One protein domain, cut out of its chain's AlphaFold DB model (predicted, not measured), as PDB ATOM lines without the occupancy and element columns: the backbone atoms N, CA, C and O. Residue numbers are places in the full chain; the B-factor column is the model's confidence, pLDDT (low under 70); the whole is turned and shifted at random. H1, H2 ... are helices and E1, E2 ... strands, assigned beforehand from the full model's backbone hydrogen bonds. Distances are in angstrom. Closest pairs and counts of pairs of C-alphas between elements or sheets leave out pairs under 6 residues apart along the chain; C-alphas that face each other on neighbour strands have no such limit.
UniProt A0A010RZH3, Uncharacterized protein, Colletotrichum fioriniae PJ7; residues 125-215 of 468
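AT A GLANCE: This is residues 125 to 215 of the 468 residues of an uncharacterized protein of Colletotrichum fioriniae PJ7 (UniProt A0A010RZH3). Little regular structure: a two-stranded antiparallel hairpin, E1 and E2, sits near the middle with H2 packed on E2, H3 lies apart from both strands, and the long stretch 161 to 187 loops outward, residues 173 to 178 sticking out. The 91 printed residues, in order E1 E2 H1 H2 H3, are mixed, with 33 in named elements. The whole is compact, radius of gyration of the C-alphas 14.1 A, spanning 39 by 31 by 27 A.

IN THESE COORDINATES: E1, residues 135 to 138, begins at C-alpha (142.455, 125.801, 187.090). E2, 146 to 151, is 16.7 A long. H1 is 156 to 160, H2 188 to 193. H3, 202 to 213, 16.6 A, ends at C-alpha (143.182, 109.292, 172.418).

HOW THE PARTS SIT: In the hairpin, N 136 and O 150 are 2.9 A apart, within hydrogen-bond range. E2 touches H2, closest C-alphas Leu 149 and Gly 192, 4.5 A. H1 and H3 are apart. Every O i to N i+4 pair in H1, H2 and H3 is within range.

THE WHOLE: The printed part has no cut. The link H1 to H2, 27 residues, is long. Confidence is low at, among others, residues 155 to 165.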
ATOM      1  N   PRO A 125     144.231 107.921 196.712       52.31
ATOM      2  CA  PRO A 125     144.084 108.371 198.089       52.31
ATOM      3  C   PRO A 125     142.660 108.895 198.303       52.31
ATOM      4  O   PRO A 125     142.165 109.683 197.502       52.31
ATOM      5  N   THR A 126     141.995 108.505 199.389       46.81
ATOM      6  CA  THR A 126     140.610 108.908 199.704       46.81
ATOM      7  C   THR A 126     140.423 110.432 199.767       46.81
ATOM      8  O   THR A 126     139.316 110.933 199.592       46.81
ATOM      9  N   SER A 127     141.510 111.186 199.968       48.53
ATOM     10  CA  SER A 127     141.571 112.651 199.918       48.53
ATOM     11  C   SER A 127     141.612 113.251 198.501       48.53
ATOM     12  O   SER A 127     141.328 114.437 198.348       48.53
ATOM     13  N   ALA A 128     141.939 112.466 197.469       54.09
ATOM     14  CA  ALA A 128     142.077 112.903 196.076       54.09
ATOM     15  C   ALA A 128     140.795 112.725 195.241       54.09
ATOM     16  O   ALA A 128     140.625 113.413 194.241       54.09
ATOM     17  N   VAL A 129     139.859 111.871 195.674       55.75
ATOM     18  CA  VAL A 129     138.619 111.542 194.931       55.75
ATOM     19  C   VAL A 129     137.724 112.772 194.686       55.75
ATOM     20  O   VAL A 129     136.951 112.807 193.732       55.75
ATOM     21  N   ASN A 130     137.859 113.814 195.513       61.09
ATOM     22  CA  ASN A 130     137.057 115.040 195.436       61.09
ATOM     23  C   ASN A 130     137.873 116.311 195.162       61.09
ATOM     24  O   ASN A 130     137.312 117.411 195.186       61.09
ATOM     25  N   TRP A 131     139.182 116.188 194.936       75.25
ATOM     26  CA  TRP A 131     140.053 117.338 194.727       75.25
ATOM     27  C   TRP A 131     140.208 117.638 193.233       75.25
ATOM     28  O   TRP A 131     140.437 116.742 192.428       75.25
ATOM     29  N   LEU A 132     140.102 118.916 192.867       76.19
ATOM     30  CA  LEU A 132     140.429 119.414 191.536       76.19
ATOM     31  C   LEU A 132     141.432 120.564 191.671       76.19
ATOM     32  O   LEU A 132     141.302 121.368 192.604       76.19
ATOM     33  N   PRO A 133     142.371 120.714 190.725       82.69
ATOM     34  CA  PRO A 133     143.183 121.918 190.622       82.69
ATOM     35  C   PRO A 133     142.311 123.177 190.532       82.69
ATOM     36  O   PRO A 133     141.210 123.148 189.985       82.69
ATOM     37  N   THR A 134     142.809 124.323 191.005       84.38
ATOM     38  CA  THR A 134     142.093 125.614 190.913       84.38
ATOM     39  C   THR A 134     141.768 126.001 189.466       84.38
ATOM     40  O   THR A 134     140.808 126.726 189.199       84.38
ATOM     41  N   ARG A 135     142.585 125.527 188.519       85.75
ATOM     42  CA  ARG A 135     142.455 125.801 187.090       85.75
ATOM     43  C   ARG A 135     142.740 124.542 186.290       85.75
ATOM     44  O   ARG A 135     143.694 123.831 186.591       85.75
ATOM     45  N   LEU A 136     141.932 124.308 185.267       87.31
ATOM     46  CA  LEU A 136     142.087 123.212 184.320       87.31
ATOM     47  C   LEU A 136     142.130 123.757 182.897       87.31
ATOM     48  O   LEU A 136     141.572 124.818 182.616       87.31
ATOM     49  N   VAL A 137     142.784 123.014 182.010       86.00
ATOM     50  CA  VAL A 137     142.723 123.245 180.568       86.00
ATOM     51  C   VAL A 137     141.641 122.333 180.006       86.00
ATOM     52  O   VAL A 137     141.670 121.116 180.177       86.00
ATOM     53  N   ASP A 138     140.647 122.951 179.397       82.75
ATOM     54  CA  ASP A 138     139.547 122.322 178.688       82.75
ATOM     55  C   ASP A 138     139.952 122.215 177.218       82.75
ATOM     56  O   ASP A 138     140.222 123.240 176.611       82.75
ATOM     57  N   ILE A 139     140.070 121.000 176.683       76.56
ATOM     58  CA  ILE A 139     140.635 120.736 175.346       76.56
ATOM     59  C   ILE A 139     139.579 120.254 174.335       76.56
ATOM     60  O   ILE A 139     139.936 119.678 173.323       76.56
ATOM     61  N   GLY A 140     138.290 120.445 174.632       67.31
ATOM     62  CA  GLY A 140     137.178 119.905 173.834       67.31
ATOM     63  C   GLY A 140     137.039 118.374 173.833       67.31
ATOM     64  O   GLY A 140     137.738 117.695 174.595       67.31
ATOM     65  N   SER A 141     136.124 117.850 173.010       61.97
ATOM     66  CA  SER A 141     136.013 116.427 172.636       61.97
ATOM     67  C   SER A 141     136.823 116.116 171.365       61.97
ATOM     68  O   SER A 141     137.362 117.014 170.715       61.97
ATOM     69  N   ARG A 142     136.949 114.833 170.992       55.34
ATOM     70  CA  ARG A 142     137.726 114.423 169.807       55.34
ATOM     71  C   ARG A 142     137.187 115.110 168.543       55.34
ATOM     72  O   ARG A 142     136.042 114.899 168.162       55.34
ATOM     73  N   GLY A 143     138.035 115.903 167.886       53.34
ATOM     74  CA  GLY A 143     137.683 116.676 166.688       53.34
ATOM     75  C   GLY A 143     137.450 118.167 166.946       53.34
ATOM     76  O   GLY A 143     137.445 118.946 165.994       53.34
ATOM     77  N   GLU A 144     137.336 118.594 168.207       54.84
ATOM     78  CA  GLU A 144     137.377 120.015 168.542       54.84
ATOM     79  C   GLU A 144     138.786 120.582 168.344       54.84
ATOM     80  O   GLU A 144     139.802 119.943 168.608       54.84
ATOM     81  N   THR A 145     138.850 121.822 167.862       71.00
ATOM     82  CA  THR A 145     140.108 122.489 167.495       71.00
ATOM     83  C   THR A 145     140.466 123.627 168.444       71.00
ATOM     84  O   THR A 145     141.421 124.369 168.195       71.00
ATOM     85  N   THR A 146     139.725 123.779 169.544       75.00
ATOM     86  CA  THR A 146     139.908 124.863 170.511       75.00
ATOM     87  C   THR A 146     140.128 124.329 171.916       75.00
ATOM     88  O   THR A 146     139.656 123.258 172.281       75.00
ATOM     89  N   TRP A 147     140.860 125.096 172.712       83.12
ATOM     90  CA  TRP A 147     141.054 124.848 174.130       83.12
ATOM     91  C   TRP A 147     140.687 126.103 174.919       83.12
ATOM     92  O   TRP A 147     140.785 127.214 174.399       83.12
ATOM     93  N   ARG A 148     140.301 125.966 176.186       85.25
ATOM     94  CA  ARG A 148     140.044 127.098 177.087       85.25
ATOM     95  C   ARG A 148     140.528 126.839 178.505       85.25
ATOM     96  O   ARG A 148     140.664 125.704 178.950       85.25
ATOM     97  N   LEU A 149     140.751 127.910 179.249       85.81
ATOM     98  CA  LEU A 149     141.051 127.850 180.672       85.81
ATOM     99  C   LEU A 149     139.753 127.794 181.484       85.81
ATOM    100  O   LEU A 149     138.885 128.649 181.346       85.81
ATOM    101  N   VAL A 150     139.642 126.833 182.396       83.69
ATOM    102  CA  VAL A 150     138.491 126.704 183.294       83.69
ATOM    103  C   VAL A 150     138.920 126.946 184.731       83.69
ATOM    104  O   VAL A 150     139.779 126.244 185.260       83.69
ATOM    105  N   VAL A 151     138.282 127.916 185.389       84.88
ATOM    106  CA  VAL A 151     138.403 128.132 186.836       84.88
ATOM    107  C   VAL A 151     137.419 127.208 187.550       84.88
ATOM    108  O   VAL A 151     136.200 127.345 187.429       84.88
ATOM    109  N   THR A 152     137.936 126.232 188.293       82.06
ATOM    110  CA  THR A 152     137.112 125.136 188.835       82.06
ATOM    111  C   THR A 152     136.145 125.600 189.925       82.06
ATOM    112  O   THR A 152     135.049 125.054 190.057       82.06
ATOM    113  N   SER A 153     136.497 126.652 190.669       77.62
ATOM    114  CA  SER A 153     135.630 127.271 191.677       77.62
ATOM    115  C   SER A 153     134.443 128.036 191.089       77.62
ATOM    116  O   SER A 153     133.451 128.222 191.793       77.62
ATOM    117  N   GLU A 154     134.510 128.469 189.834       74.50
ATOM    118  CA  GLU A 154     133.473 129.282 189.180       74.50
ATOM    119  C   GLU A 154     132.566 128.435 188.277       74.50
ATOM    120  O   GLU A 154     131.436 128.814 187.978       74.50
ATOM    121  N   ASN A 155     133.012 127.233 187.903       67.69
ATOM    122  CA  ASN A 155     132.259 126.338 187.038       67.69
ATOM    123  C   ASN A 155     131.253 125.482 187.837       67.69
ATOM    124  O   ASN A 155     131.598 124.473 188.462       67.69
ATOM    125  N   SER A 156     129.978 125.879 187.798       59.66
ATOM    126  CA  SER A 156     128.878 125.181 188.478       59.66
ATOM    127  C   SER A 156     128.666 123.743 187.992       59.66
ATOM    128  O   SER A 156     128.235 122.911 188.789       59.66
ATOM    129  N   LYS A 157     129.004 123.426 186.731       61.88
ATOM    130  CA  LYS A 157     128.909 122.066 186.180       61.88
ATOM    131  C   LYS A 157     129.947 121.158 186.841       61.88
ATOM    132  O   LYS A 157     129.580 120.143 187.424       61.88
ATOM    133  N   LEU A 158     131.212 121.590 186.893       63.47
ATOM    134  CA  LEU A 158     132.305 120.852 187.551       63.47
ATOM    135  C   LEU A 158     132.053 120.583 189.039       63.47
ATOM    136  O   LEU A 158     132.540 119.583 189.563       63.47
ATOM    137  N   LYS A 159     131.301 121.455 189.728       59.31
ATOM    138  CA  LYS A 159     130.880 121.258 191.127       59.31
ATOM    139  C   LYS A 159     129.769 120.227 191.317       59.31
ATOM    140  O   LYS A 159     129.656 119.695 192.417       59.31
ATOM    141  N   ARG A 160     128.950 119.987 190.290       58.47
ATOM    142  CA  ARG A 160     127.791 119.085 190.342       58.47
ATOM    143  C   ARG A 160     128.116 117.656 189.908       58.47
ATOM    144  O   ARG A 160     127.407 116.756 190.339       58.47
ATOM    145  N   TYR A 161     129.162 117.441 189.105       54.56
ATOM    146  CA  TYR A 161     129.593 116.094 188.716       54.56
ATOM    147  C   TYR A 161     130.075 115.288 189.930       54.56
ATOM    148  O   TYR A 161     131.004 115.700 190.632       54.56
ATOM    149  N   GLN A 162     129.437 114.139 190.157       53.47
ATOM    150  CA  GLN A 162     129.928 113.077 191.029       53.47
ATOM    151  C   GLN A 162     129.892 111.750 190.253       53.47
ATOM    152  O   GLN A 162     128.805 111.366 189.823       53.47
ATOM    153  N   PRO A 163     131.039 111.066 190.069       53.72
ATOM    154  CA  PRO A 163     132.383 111.467 190.500       53.72
ATOM    155  C   PRO A 163     132.901 112.714 189.754       53.72
ATOM    156  O   PRO A 163     132.405 113.076 188.685       53.72
ATOM    157  N   ARG A 164     133.875 113.416 190.351       63.84
ATOM    158  CA  ARG A 164     134.539 114.562 189.705       63.84
ATOM    159  C   ARG A 164     135.226 114.099 188.408       63.84
ATOM    160  O   ARG A 164     135.646 112.946 188.334       63.84
ATOM    161  N   PRO A 165     135.354 114.973 187.396       64.25
ATOM    162  CA  PRO A 165     135.955 114.584 186.129       64.25
ATOM    163  C   PRO A 165     137.429 114.226 186.303       64.25
ATOM    164  O   PRO A 165     138.155 114.871 187.066       64.25
ATOM    165  N   GLN A 166     137.855 113.207 185.564       71.44
ATOM    166  CA  GLN A 166     139.256 112.823 185.475       71.44
ATOM    167  C   GLN A 166     140.049 113.894 184.716       71.44
ATOM    168  O   GLN A 166     139.519 114.597 183.852       71.44
ATOM    169  N   TYR A 167     141.324 114.039 185.060       77.25
ATOM    170  CA  TYR A 167     142.235 114.966 184.402       77.25
ATOM    171  C   TYR A 167     143.611 114.320 184.245       77.25
ATOM    172  O   TYR A 167     144.010 113.482 185.052       77.25
ATOM    173  N   MET A 168     144.350 114.750 183.224       79.50
ATOM    174  CA  MET A 168     145.736 114.353 183.001       79.50
ATOM    175  C   MET A 168     146.673 115.524 183.287       79.50
ATOM    176  O   MET A 168     146.317 116.692 183.117       79.50
ATOM    177  N   THR A 169     147.892 115.210 183.714       80.56
ATOM    178  CA  THR A 169     148.953 116.195 183.917       80.56
ATOM    179  C   THR A 169     150.137 115.875 183.022       80.56
ATOM    180  O   THR A 169     150.657 114.763 183.072       80.56
ATOM    181  N   LEU A 170     150.608 116.861 182.261       80.75
ATOM    182  CA  LEU A 170     151.885 116.771 181.560       80.75
ATOM    183  C   LEU A 170     153.010 117.225 182.492       80.75
ATOM    184  O   LEU A 170     153.056 118.382 182.906       80.75
ATOM    185  N   SER A 171     153.942 116.319 182.780       78.88
ATOM    186  CA  SER A 171     155.212 116.656 183.420       78.88
ATOM    187  C   SER A 171     156.271 116.831 182.337       78.88
ATOM    188  O   SER A 171     156.632 115.872 181.660       78.88
ATOM    189  N   TYR A 172     156.749 118.056 182.138       76.69
ATOM    190  CA  TYR A 172     157.758 118.365 181.128       76.69
ATOM    191  C   TYR A 172     158.730 119.430 181.640       76.69
ATOM    192  O   TYR A 172     158.444 120.165 182.587       76.69
ATOM    193  N   ARG A 173     159.915 119.500 181.026       72.12
ATOM    194  CA  ARG A 173     160.908 120.530 181.340       72.12
ATOM    195  C   ARG A 173     160.656 121.763 180.488       72.12
ATOM    196  O   ARG A 173     160.551 121.669 179.269       72.12
ATOM    197  N   TRP A 174     160.621 122.918 181.139       69.94
ATOM    198  CA  TRP A 174     160.586 124.206 180.463       69.94
ATOM    199  C   TRP A 174     161.845 124.366 179.600       69.94
ATOM    200  O   TRP A 174     162.961 124.171 180.084       69.94
ATOM    201  N   GLY A 175     161.658 124.671 178.315       68.56
ATOM    202  CA  GLY A 175     162.760 124.966 177.400       68.56
ATOM    203  C   GLY A 175     163.480 126.268 177.765       68.56
ATOM    204  O   GLY A 175     163.001 127.052 178.583       68.56
ATOM    205  N   THR A 176     164.628 126.510 177.136       71.19
ATOM    206  CA  THR A 176     165.432 127.731 177.329       71.19
ATOM    207  C   THR A 176     164.855 128.962 176.625       71.19
ATOM    208  O   THR A 176     165.288 130.078 176.908       71.19
ATOM    209  N   GLU A 177     163.883 128.786 175.724       71.19
ATOM    210  CA  GLU A 177     163.176 129.895 175.078       71.19
ATOM    211  C   GLU A 177     162.075 130.492 175.975       71.19
ATOM    212  O   GLU A 177     161.437 129.762 176.747       71.19
ATOM    213  N   PRO A 178     161.798 131.809 175.862       66.31
ATOM    214  CA  PRO A 178     160.688 132.441 176.565       66.31
ATOM    215  C   PRO A 178     159.367 131.740 176.247       66.31
ATOM    216  O   PRO A 178     159.017 131.523 175.086       66.31
ATOM    217  N   GLN A 179     158.611 131.411 177.291       67.25
ATOM    218  CA  GLN A 179     157.310 130.776 177.134       67.25
ATOM    219  C   GLN A 179     156.348 131.731 176.427       67.25
ATOM    220  O   GLN A 179     156.028 132.801 176.941       67.25
ATOM    221  N   LYS A 180     155.876 131.331 175.241       67.50
ATOM    222  CA  LYS A 180     154.974 132.143 174.407       67.50
ATOM    223  C   LYS A 180     153.583 132.314 175.023       67.50
ATOM    224  O   LYS A 180     152.885 133.266 174.693       67.50
ATOM    225  N   LEU A 181     153.194 131.413 175.925       74.00
ATOM    226  CA  LEU A 181     151.894 131.413 176.578       74.00
ATOM    227  C   LEU A 181     152.066 131.231 178.088       74.00
ATOM    228  O   LEU A 181     152.280 130.125 178.577       74.00
ATOM    229  N   VAL A 182     151.968 132.335 178.826       80.75
ATOM    230  CA  VAL A 182     152.007 132.355 180.293       80.75
ATOM    231  C   VAL A 182     150.698 132.936 180.803       80.75
ATOM    232  O   VAL A 182     150.288 134.018 180.381       80.75
ATOM    233  N   LEU A 183     150.038 132.225 181.717       81.00
ATOM    234  CA  LEU A 183     148.845 132.740 182.377       81.00
ATOM    235  C   LEU A 183     149.220 133.943 183.253       81.00
ATOM    236  O   LEU A 183     150.072 133.849 184.133       81.00
ATOM    237  N   SER A 184     148.539 135.059 183.036       85.00
ATOM    238  CA  SER A 184     148.640 136.275 183.835       85.00
ATOM    239  C   SER A 184     147.242 136.768 184.200       85.00
ATOM    240  O   SER A 184     146.241 136.348 183.618       85.00
ATOM    241  N   SER A 185     147.151 137.702 185.143       82.81
ATOM    242  CA  SER A 185     145.879 138.358 185.468       82.81
ATOM    243  C   SER A 185     145.241 139.057 184.260       82.81
ATOM    244  O   SER A 185     144.023 139.158 184.199       82.81
ATOM    245  N   HIS A 186     146.042 139.500 183.286       82.75
ATOM    246  CA  HIS A 186     145.580 140.268 182.128       82.75
ATOM    247  C   HIS A 186     145.004 139.404 180.999       82.75
ATOM    248  O   HIS A 186     144.235 139.909 180.189       82.75
ATOM    249  N   ASN A 187     145.374 138.120 180.917       84.25
ATOM    250  CA  ASN A 187     144.911 137.216 179.855       84.25
ATOM    251  C   ASN A 187     143.982 136.102 180.357       84.25
ATOM    252  O   ASN A 187     143.539 135.285 179.559       84.25
ATOM    253  N   LEU A 188     143.643 136.087 181.648       82.88
ATOM    254  CA  LEU A 188     142.751 135.095 182.249       82.88
ATOM    255  C   LEU A 188     141.390 135.040 181.542       82.88
ATOM    256  O   LEU A 188     140.980 133.966 181.107       82.88
ATOM    257  N   ASP A 189     140.729 136.188 181.380       81.06
ATOM    258  CA  ASP A 189     139.414 136.265 180.730       81.06
ATOM    259  C   ASP A 189     139.483 135.867 179.254       81.06
ATOM    260  O   ASP A 189     138.573 135.221 178.737       81.06
ATOM    261  N   LEU A 190     140.576 136.229 178.575       82.38
ATOM    262  CA  LEU A 190     140.812 135.879 177.176       82.38
ATOM    263  C   LEU A 190     140.945 134.359 177.017       82.38
ATOM    264  O   LEU A 190     140.240 133.761 176.212       82.38
ATOM    265  N   LEU A 191     141.801 133.730 177.827       81.81
ATOM    266  CA  LEU A 191     142.025 132.285 177.786       81.81
ATOM    267  C   LEU A 191     140.795 131.497 178.255       81.81
ATOM    268  O   LEU A 191     140.604 130.360 177.834       81.81
ATOM    269  N   GLY A 192     139.930 132.093 179.082       79.81
ATOM    270  CA  GLY A 192     138.647 131.504 179.473       79.81
ATOM    271  C   GLY A 192     137.613 131.428 178.342       79.81
ATOM    272  O   GLY A 192     136.774 130.528 178.348       79.81
ATOM    273  N   ARG A 193     137.683 132.332 177.353       78.56
ATOM    274  CA  ARG A 193     136.792 132.333 176.172       78.56
ATOM    275  C   ARG A 193     137.165 131.279 175.131       78.56
ATOM    276  O   ARG A 193     136.317 130.913 174.326       78.56
ATOM    277  N   GLY A 194     138.396 130.780 175.186       78.94
ATOM    278  CA  GLY A 194     138.921 129.758 174.291       78.94
ATOM    279  C   GLY A 194     139.856 130.302 173.214       78.94
ATOM    280  O   GLY A 194     139.864 131.491 172.896       78.94
ATOM    281  N   SER A 195     140.720 129.435 172.699       77.44
ATOM    282  CA  SER A 195     141.714 129.740 171.668       77.44
ATOM    283  C   SER A 195     142.022 128.491 170.831       77.44
ATOM    284  O   SER A 195     141.890 127.377 171.337       77.44
ATOM    285  N   PRO A 196     142.445 128.631 169.562       75.50
ATOM    286  CA  PRO A 196     142.773 127.480 168.724       75.50
ATOM    287  C   PRO A 196     143.953 126.659 169.268       75.50
ATOM    288  O   PRO A 196     144.980 127.216 169.663       75.50
ATOM    289  N   ILE A 197     143.840 125.330 169.226       76.06
ATOM    290  CA  ILE A 197     144.890 124.382 169.639       76.06
ATOM    291  C   ILE A 197     146.150 124.565 168.791       76.06
ATOM    292  O   ILE A 197     147.250 124.551 169.330       76.06
ATOM    293  N   VAL A 198     146.001 124.850 167.493       78.69
ATOM    294  CA  VAL A 198     147.124 125.087 166.565       78.69
ATOM    295  C   VAL A 198     148.037 126.250 166.986       78.69
ATOM    296  O   VAL A 198     149.182 126.334 166.552       78.69
ATOM    297  N   GLN A 199     147.554 127.158 167.843       78.44
ATOM    298  CA  GLN A 199     148.353 128.269 168.369       78.44
ATOM    299  C   GLN A 199     149.201 127.877 169.589       78.44
ATOM    300  O   GLN A 199     150.060 128.654 170.016       78.44
ATOM    301  N   LEU A 200     148.981 126.694 170.165       80.31
ATOM    302  CA  LEU A 200     149.802 126.177 171.252       80.31
ATOM    303  C   LEU A 200     151.173 125.718 170.735       80.31
ATOM    304  O   LEU A 200     151.303 125.314 169.583       80.31
ATOM    305  N   PRO A 201     152.220 125.717 171.574       81.88
ATOM    306  CA  PRO A 201     153.467 125.038 171.232       81.88
ATOM    307  C   PRO A 201     153.233 123.549 170.929       81.88
ATOM    308  O   PRO A 201     152.384 122.925 171.566       81.88
ATOM    309  N   GLN A 202     154.022 122.979 170.009       79.50
ATOM    310  CA  GLN A 202     153.849 121.609 169.495       79.50
ATOM    311  C   GLN A 202     153.655 120.567 170.606       79.50
ATOM    312  O   GLN A 202     152.716 119.789 170.555       79.50
ATOM    313  N   THR A 203     154.452 120.631 171.678       81.88
ATOM    314  CA  THR A 203     154.352 119.707 172.821       81.88
ATOM    315  C   THR A 203     152.960 119.661 173.457       81.88
ATOM    316  O   THR A 203     152.523 118.608 173.909       81.88
ATOM    317  N   PHE A 204     152.252 120.791 173.514       83.00
ATOM    318  CA  PHE A 204     150.895 120.826 174.055       83.00
ATOM    319  C   PHE A 204     149.859 120.353 173.038       83.00
ATOM    320  O   PHE A 204     148.869 119.756 173.443       83.00
ATOM    321  N   GLN A 205     150.084 120.589 171.742       80.81
ATOM    322  CA  GLN A 205     149.239 120.016 170.691       80.81
ATOM    323  C   GLN A 205     149.321 118.487 170.729       80.81
ATOM    324  O   GLN A 205     148.293 117.820 170.790       80.81
ATOM    325  N   ASP A 206     150.537 117.944 170.815       78.75
ATOM    326  CA  ASP A 206     150.780 116.504 170.915       78.75
ATOM    327  C   ASP A 206     150.152 115.925 172.189       78.75
ATOM    328  O   ASP A 206     149.481 114.896 172.144       78.75
ATOM    329  N   LEU A 207     150.292 116.614 173.330       82.94
ATOM    330  CA  LEU A 207     149.621 116.226 174.573       82.94
ATOM    331  C   LEU A 207     148.102 116.145 174.402       82.94
ATOM    332  O   LEU A 207     147.483 115.238 174.950       82.94
ATOM    333  N   ILE A 208     147.496 117.102 173.698       77.69
ATOM    334  CA  ILE A 208     146.048 117.134 173.474       77.69
ATOM    335  C   ILE A 208     145.614 115.957 172.602       77.69
ATOM    336  O   ILE A 208     144.619 115.312 172.918       77.69
ATOM    337  N   VAL A 209     146.395 115.613 171.573       76.19
ATOM    338  CA  VAL A 209     146.169 114.401 170.771       76.19
ATOM    339  C   VAL A 209     146.195 113.155 171.657       76.19
ATOM    340  O   VAL A 209     145.258 112.362 171.615       76.19
ATOM    341  N   VAL A 210     147.208 113.017 172.520       78.75
ATOM    342  CA  VAL A 210     147.295 111.904 173.483       78.75
ATOM    343  C   VAL A 210     146.107 111.910 174.447       78.75
ATOM    344  O   VAL A 210     145.515 110.867 174.703       78.75
ATOM    345  N   ALA A 211     145.719 113.072 174.972       78.38
ATOM    346  CA  ALA A 211     144.613 113.206 175.917       78.38
ATOM    347  C   ALA A 211     143.260 112.826 175.301       78.38
ATOM    348  O   ALA A 211     142.466 112.151 175.955       78.38
ATOM    349  N   HIS A 212     143.017 113.218 174.044       71.56
ATOM    350  CA  HIS A 212     141.849 112.783 173.282       71.56
ATOM    351  C   HIS A 212     141.870 111.281 173.014       71.56
ATOM    352  O   HIS A 212     140.828 110.640 173.105       71.56
ATOM    353  N   HIS A 213     143.040 110.721 172.696       69.06
ATOM    354  CA  HIS A 213     143.182 109.292 172.418       69.06
ATOM    355  C   HIS A 213     142.953 108.430 173.661       69.06
ATOM    356  O   HIS A 213     142.315 107.390 173.580       69.06
ATOM    357  N   LEU A 214     143.416 108.889 174.827       70.44
ATOM    358  CA  LEU A 214     143.210 108.214 176.109       70.44
ATOM    359  C   LEU A 214     141.800 108.416 176.695       70.44
ATOM    360  O   LEU A 214     141.545 107.980 177.815       70.44
ATOM    361  N   GLY A 215     140.903 109.116 175.990       64.19
ATOM    362  CA  GLY A 215     139.534 109.356 176.453       64.19
ATOM    363  C   GLY A 215     139.447 110.215 177.719       64.19
ATOM    364  O   GLY A 215     138.434 110.198 178.415       64.19
TER     365      GLY A 215